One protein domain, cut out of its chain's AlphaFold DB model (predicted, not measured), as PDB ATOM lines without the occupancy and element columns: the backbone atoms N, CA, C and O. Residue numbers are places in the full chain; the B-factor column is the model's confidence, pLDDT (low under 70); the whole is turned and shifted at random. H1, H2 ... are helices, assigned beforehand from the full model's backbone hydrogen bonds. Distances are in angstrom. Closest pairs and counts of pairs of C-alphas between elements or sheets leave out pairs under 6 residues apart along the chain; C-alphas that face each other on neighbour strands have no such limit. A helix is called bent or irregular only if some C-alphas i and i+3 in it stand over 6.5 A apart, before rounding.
ATOM      1  N   LYS A  72     107.193 124.770 146.331       90.31
ATOM      2  CA  LYS A  72     106.409 124.018 145.330       90.31
ATOM      3  C   LYS A  72     105.789 124.917 144.259       90.31
ATOM      4  O   LYS A  72     105.687 124.521 143.102       90.31
ATOM      5  N   THR A  73     105.367 126.123 144.638       89.94
ATOM      6  CA  THR A  73     104.802 127.122 143.721       89.94
ATOM      7  C   THR A  73     105.780 127.497 142.611       89.94
ATOM      8  O   THR A  73     105.379 127.503 141.449       89.94
ATOM      9  N   LEU A  74     107.053 127.722 142.948       86.00
ATOM     10  CA  LEU A  74     108.113 128.003 141.983       86.00
ATOM     11  C   LEU A  74     108.312 126.814 141.038       86.00
ATOM     12  O   LEU A  74     108.330 126.989 139.825       86.00
ATOM     13  N   LEU A  75     108.378 125.592 141.572       89.62
ATOM     14  CA  LEU A  75     108.534 124.385 140.753       89.62
ATOM     15  C   LEU A  75     107.381 124.211 139.754       89.62
ATOM     16  O   LEU A  75     107.614 123.917 138.581       89.62
ATOM     17  N   TYR A  76     106.136 124.439 140.184       92.88
ATOM     18  CA  TYR A  76     104.984 124.400 139.281       92.88
ATOM     19  C   TYR A  76     105.048 125.479 138.202       92.88
ATOM     20  O   TYR A  76     104.690 125.200 137.060       92.88
ATOM     21  N   GLN A  77     105.477 126.695 138.545       88.69
ATOM     22  CA  GLN A  77     105.660 127.771 137.570       88.69
ATOM     23  C   GLN A  77     106.736 127.401 136.550       88.69
ATOM     24  O   GLN A  77     106.504 127.570 135.356       88.69
ATOM     25  N   ILE A  78     107.847 126.813 137.007       88.38
ATOM     26  CA  ILE A  78     108.935 126.380 136.133       88.38
ATOM     27  C   ILE A  78     108.453 125.334 135.123       88.38
ATOM     28  O   ILE A  78     108.703 125.459 133.932       88.38
ATOM     29  N   ILE A  79     107.718 124.323 135.590       89.62
ATOM     30  CA  ILE A  79     107.233 123.221 134.744       89.62
ATOM     31  C   ILE A  79     106.144 123.680 133.758       89.62
ATOM     32  O   ILE A  79     106.010 123.106 132.681       89.62
ATOM     33  N   ARG A  80     105.333 124.680 134.126       92.31
ATOM     34  CA  ARG A  80     104.239 125.194 133.282       92.31
ATOM     35  C   ARG A  80     104.696 126.217 132.246       92.31
ATOM     36  O   ARG A  80     103.967 126.451 131.286       92.31
ATOM     37  N   ALA A  81     105.833 126.863 132.470       88.38
ATOM     38  CA  ALA A  81     106.373 127.849 131.551       88.38
ATOM     39  C   ALA A  81     106.807 127.205 130.229       88.38
ATOM     40  O   ALA A  81     107.245 126.055 130.195       88.38
ATOM     41  N   ASN A  82     106.728 127.973 129.142       87.81
ATOM     42  CA  ASN A  82     107.455 127.620 127.927       87.81
ATOM     43  C   ASN A  82     108.947 127.982 128.082       87.81
ATOM     44  O   ASN A  82     109.331 128.733 128.984       87.81
ATOM     45  N   GLU A  83     109.789 127.418 127.215       84.31
ATOM     46  CA  GLU A  83     111.245 127.573 127.312       84.31
ATOM     47  C   GLU A  83     111.690 129.038 127.170       84.31
ATOM     48  O   GLU A  83     112.562 129.493 127.911       84.31
ATOM     49  N   ASP A  84     111.058 129.794 126.272       86.00
ATOM     50  CA  ASP A  84     111.429 131.187 126.010       86.00
ATOM     51  C   ASP A  84     111.115 132.100 127.202       86.00
ATOM     52  O   ASP A  84     111.959 132.888 127.625       86.00
ATOM     53  N   PHE A  85     109.927 131.952 127.798       84.31
ATOM     54  CA  PHE A  85     109.520 132.725 128.970       84.31
ATOM     55  C   PHE A  85     110.430 132.452 130.161       84.31
ATOM     56  O   PHE A  85     110.806 133.373 130.883       84.31
ATOM     57  N   ILE A  86     110.783 131.184 130.389       86.38
ATOM     58  CA  ILE A  86     111.599 130.853 131.549       86.38
ATOM     59  C   ILE A  86     113.031 131.333 131.377       86.38
ATOM     60  O   ILE A  86     113.611 131.862 132.321       86.38
ATOM     61  N   ARG A  87     113.588 131.214 130.170       85.44
ATOM     62  CA  ARG A  87     114.915 131.739 129.863       85.44
ATOM     63  C   ARG A  87     114.979 133.243 130.117       85.44
ATOM     64  O   ARG A  87     115.849 133.674 130.866       85.44
ATOM     65  N   ASP A  88     114.018 134.002 129.592       86.31
ATOM     66  CA  ASP A  88     113.932 135.452 129.801       86.31
ATOM     67  C   ASP A  88     113.790 135.820 131.288       86.31
ATOM     68  O   ASP A  88     114.512 136.679 131.798       86.31
ATOM     69  N   PHE A  89     112.925 135.116 132.025       85.31
ATOM     70  CA  PHE A  89     112.758 135.327 133.463       85.31
ATOM     71  C   PHE A  89     114.060 135.104 134.247       85.31
ATOM     72  O   PHE A  89     114.434 135.936 135.077       85.31
ATOM     73  N   PHE A  90     114.755 133.990 134.004       84.25
ATOM     74  CA  PHE A  90     115.987 133.663 134.724       84.25
ATOM     75  C   PHE A  90     117.149 134.589 134.340       84.25
ATOM     76  O   PHE A  90     117.898 135.004 135.224       84.25
ATOM     77  N   GLU A  91     117.293 134.934 133.059       83.50
ATOM     78  CA  GLU A  91     118.389 135.781 132.576       83.50
ATOM     79  C   GLU A  91     118.212 137.243 133.010       83.50
ATOM     80  O   GLU A  91     119.137 137.824 133.577       83.50
ATOM     81  N   ASN A  92     117.019 137.816 132.824       82.75
ATOM     82  CA  ASN A  92     116.812 139.260 132.964       82.75
ATOM     83  C   ASN A  92     116.191 139.676 134.306       82.75
ATOM     84  O   ASN A  92     116.516 140.741 134.830       82.75
ATOM     85  N   TYR A  93     115.313 138.856 134.893       81.94
ATOM     86  CA  TYR A  93     114.544 139.258 136.078       81.94
ATOM     87  C   TYR A  93     115.085 138.667 137.376       81.94
ATOM     88  O   TYR A  93     115.217 139.391 138.370       81.94
ATOM     89  N   LEU A  94     115.403 137.372 137.400       85.25
ATOM     90  CA  LEU A  94     115.837 136.707 138.626       85.25
ATOM     91  C   LEU A  94     117.196 137.228 139.096       85.25
ATOM     92  O   LEU A  94     117.322 137.590 140.265       85.25
ATOM     93  N   SER A  95     118.173 137.326 138.190       83.06
ATOM     94  CA  SER A  95     119.516 137.845 138.491       83.06
ATOM     95  C   SER A  95     119.451 139.252 139.089       83.06
ATOM     96  O   SER A  95     119.931 139.480 140.199       83.06
ATOM     97  N   MET A  96     118.730 140.166 138.426       87.38
ATOM     98  CA  MET A  96     118.517 141.538 138.901       87.38
ATOM     99  C   MET A  96     117.825 141.578 140.271       87.38
ATOM    100  O   MET A  96     118.205 142.356 141.151       87.38
ATOM    101  N   THR A  97     116.808 140.735 140.477       87.56
ATOM    102  CA  THR A  97     116.079 140.668 141.750       87.56
ATOM    103  C   THR A  97     116.971 140.150 142.877       87.56
ATOM    104  O   THR A  97     116.933 140.698 143.980       87.56
ATOM    105  N   MET A  98     117.798 139.132 142.619       87.06
ATOM    106  CA  MET A  98     118.739 138.596 143.606       87.06
ATOM    107  C   MET A  98     119.807 139.622 143.984       87.06
ATOM    108  O   MET A  98     120.022 139.849 145.174       87.06
ATOM    109  N   GLU A  99     120.424 140.291 143.008       87.19
ATOM    110  CA  GLU A  99     121.404 141.356 143.262       87.19
ATOM    111  C   GLU A  99     120.799 142.504 144.078       87.19
ATOM    112  O   GLU A  99     121.388 142.960 145.064       87.19
ATOM    113  N   SER A 100     119.583 142.927 143.721       89.50
ATOM    114  CA  SER A 100     118.850 143.972 144.443       89.50
ATOM    115  C   SER A 100     118.537 143.552 145.881       89.50
ATOM    116  O   SER A 100     118.720 144.338 146.810       89.50
ATOM    117  N   TYR A 101     118.100 142.306 146.086       90.06
ATOM    118  CA  TYR A 101     117.804 141.769 147.413       90.06
ATOM    119  C   TYR A 101     119.053 141.683 148.299       90.06
ATOM    120  O   TYR A 101     119.007 142.092 149.460       90.06
ATOM    121  N   LEU A 102     120.176 141.196 147.761       89.56
ATOM    122  CA  LEU A 102     121.449 141.122 148.486       89.56
ATOM    123  C   LEU A 102     121.961 142.520 148.860       89.56
ATOM    124  O   LEU A 102     122.310 142.751 150.017       89.56
ATOM    125  N   SER A 103     121.909 143.465 147.920       90.81
ATOM    126  CA  SER A 103     122.293 144.864 148.155       90.81
ATOM    127  C   SER A 103     121.415 145.523 149.223       90.81
ATOM    128  O   SER A 103     121.904 146.216 150.117       90.81
ATOM    129  N   TYR A 104     120.103 145.274 149.167       91.44
ATOM    130  CA  TYR A 104     119.159 145.761 150.168       91.44
ATOM    131  C   TYR A 104     119.449 145.177 151.554       91.44
ATOM    132  O   TYR A 104     119.462 145.913 152.542       91.44
ATOM    133  N   ARG A 105     119.725 143.870 151.643       90.88
ATOM    134  CA  ARG A 105     120.114 143.220 152.899       90.88
ATOM    135  C   ARG A 105     121.374 143.828 153.501       90.88
ATOM    136  O   ARG A 105     121.362 144.150 154.685       90.88
ATOM    137  N   GLU A 106     122.418 144.029 152.703       91.44
ATOM    138  CA  GLU A 106     123.667 144.637 153.167       91.44
ATOM    139  C   GLU A 106     123.439 146.065 153.694       91.44
ATOM    140  O   GLU A 106     123.941 146.436 154.758       91.44
ATOM    141  N   LEU A 107     122.632 146.865 152.986       91.94
ATOM    142  CA  LEU A 107     122.252 148.207 153.429       91.94
ATOM    143  C   LEU A 107     121.511 148.172 154.772       91.94
ATOM    144  O   LEU A 107     121.784 148.993 155.650       91.94
ATOM    145  N   MET A 108     120.574 147.240 154.937       89.75
ATOM    146  CA  MET A 108     119.819 147.091 156.181       89.75
ATOM    147  C   MET A 108     120.707 146.629 157.337       89.75
ATOM    148  O   MET A 108     120.596 147.182 158.428       89.75
ATOM    149  N   GLU A 109     121.623 145.686 157.113       87.81
ATOM    150  CA  GLU A 109     122.597 145.251 158.123       87.81
ATOM    151  C   GLU A 109     123.491 146.413 158.582       87.81
ATOM    152  O   GLU A 109     123.684 146.600 159.786       87.81
ATOM    153  N   LYS A 110     123.959 147.258 157.650       87.69
ATOM    154  CA  LYS A 110     124.707 148.485 157.977       87.69
ATOM    155  C   LYS A 110     123.875 149.453 158.820       87.69
ATOM    156  O   LYS A 110     124.338 149.872 159.877       87.69
ATOM    157  N   LYS A 111     122.631 149.739 158.419       81.12
ATOM    158  CA  LYS A 111     121.725 150.631 159.170       81.12
ATOM    159  C   LYS A 111     121.403 150.113 160.572       81.12
ATOM    160  O   LYS A 111     121.382 150.889 161.522       81.12
ATOM    161  N   VAL A 112     121.155 148.811 160.716       85.12
ATOM    162  CA  VAL A 112     120.908 148.184 162.026       85.12
ATOM    163  C   VAL A 112     122.140 148.315 162.914       85.12
ATOM    164  O   VAL A 112     122.003 148.664 164.085       85.12
ATOM    165  N   LYS A 113     123.340 148.089 162.365       80.88
ATOM    166  CA  LYS A 113     124.596 148.257 163.099       80.88
ATOM    167  C   LYS A 113     124.782 149.702 163.568       80.88
ATOM    168  O   LYS A 113     124.956 149.910 164.765       80.88
ATOM    169  N   GLU A 114     124.634 150.678 162.674       79.50
ATOM    170  CA  GLU A 114     124.707 152.112 163.000       79.50
ATOM    171  C   GLU A 114     123.715 152.497 164.106       79.50
ATOM    172  O   GLU A 114     124.084 153.139 165.086       79.50
ATOM    173  N   MET A 115     122.464 152.045 164.009       76.00
ATOM    174  CA  MET A 115     121.436 152.336 165.010       76.00
ATOM    175  C   MET A 115     121.697 151.635 166.353       76.00
ATOM    176  O   MET A 115     121.417 152.202 167.413       76.00
ATOM    177  N   SER A 116     122.267 150.427 166.331       75.38
ATOM    178  CA  SER A 116     122.695 149.714 167.540       75.38
ATOM    179  C   SER A 116     123.880 150.393 168.229       75.38
ATOM    180  O   SER A 116     123.918 150.443 169.457       75.38
ATOM    181  N   ASP A 117     124.802 150.970 167.454       75.31
ATOM    182  CA  ASP A 117     125.945 151.725 167.965       75.31
ATOM    183  C   ASP A 117     125.479 153.061 168.569       75.31
ATOM    184  O   ASP A 117     125.907 153.416 169.666       75.31
ATOM    185  N   ILE A 118     124.509 153.739 167.939       66.62
ATOM    186  CA  ILE A 118     123.863 154.950 168.481       66.62
ATOM    187  C   ILE A 118     123.129 154.650 169.798       66.62
ATOM    188  O   ILE A 118     123.228 155.421 170.749       66.62
ATOM    189  N   SER A 119     122.436 153.513 169.890       63.53
ATOM    190  CA  SER A 119     121.696 153.104 171.099       63.53
ATOM    191  C   SER A 119     122.607 152.651 172.252       63.53
ATOM    192  O   SER A 119     122.152 152.537 173.389       63.53
ATOM    193  N   ARG A 120     123.884 152.367 171.963       65.81
ATOM    194  CA  ARG A 120     124.927 151.988 172.933       65.81
ATOM    195  C   ARG A 120     125.768 153.165 173.412       65.81
ATOM    196  O   ARG A 120     126.601 152.978 174.301       65.81
TER     197      ARG A 120
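What this domain is: This is residues 72 to 120 of the 144 residues of a protein of bacterium ADurb.Bin363 (UniProt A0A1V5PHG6). A short helix, H1, folds back over the near end of one long helix, H2, like the short stroke of a hook, while the rest of H2 sticks out and makes the length. H2 is bent near its beginning into a short arm, H2a, and a long arm, H2b. The printed part has 49 residues with two named helices, H1 then H2, and no named strand: all helix. It is extended, with a radius of gyration of the C-alphas of 17.5 A and spans of 54 by 22 by 6 A.

Where its parts are: H1, residues 72 to 80, begins at C-alpha 72 (106.409, 124.018, 145.330). H2, residues 83 to 119, was assigned as one helix by its hydrogen bonds, but it is bent: C-alphas 91 and 94 are 6.6 A apart. H2a holds residues 83 to 91; H2b, residues 94 to 119, is 36.8 A long and ends at C-alpha 119 (121.696, 153.104, 171.099).

How they stand to each other: H1 and H2a are close but not clearly touching, their closest C-alphas being those of Ile 78 and Ile 86, 6.9 A apart. They run opposite ways at a steep tilt of 48 degrees. H2a and H2b stand at a shallow tilt of 29 degrees. H1 and H2b are apart. In H1, H2a and H2b every O i to N i+4 pair is within hydrogen-bond range.

The domain as a whole: The C-alphas farthest apart, those of Asn 82 and Arg 120, are 54.1 A apart. The printed part has no cut, and the link from H1 to H2 is tight. Residues 118 to 120 have pLDDT under 70.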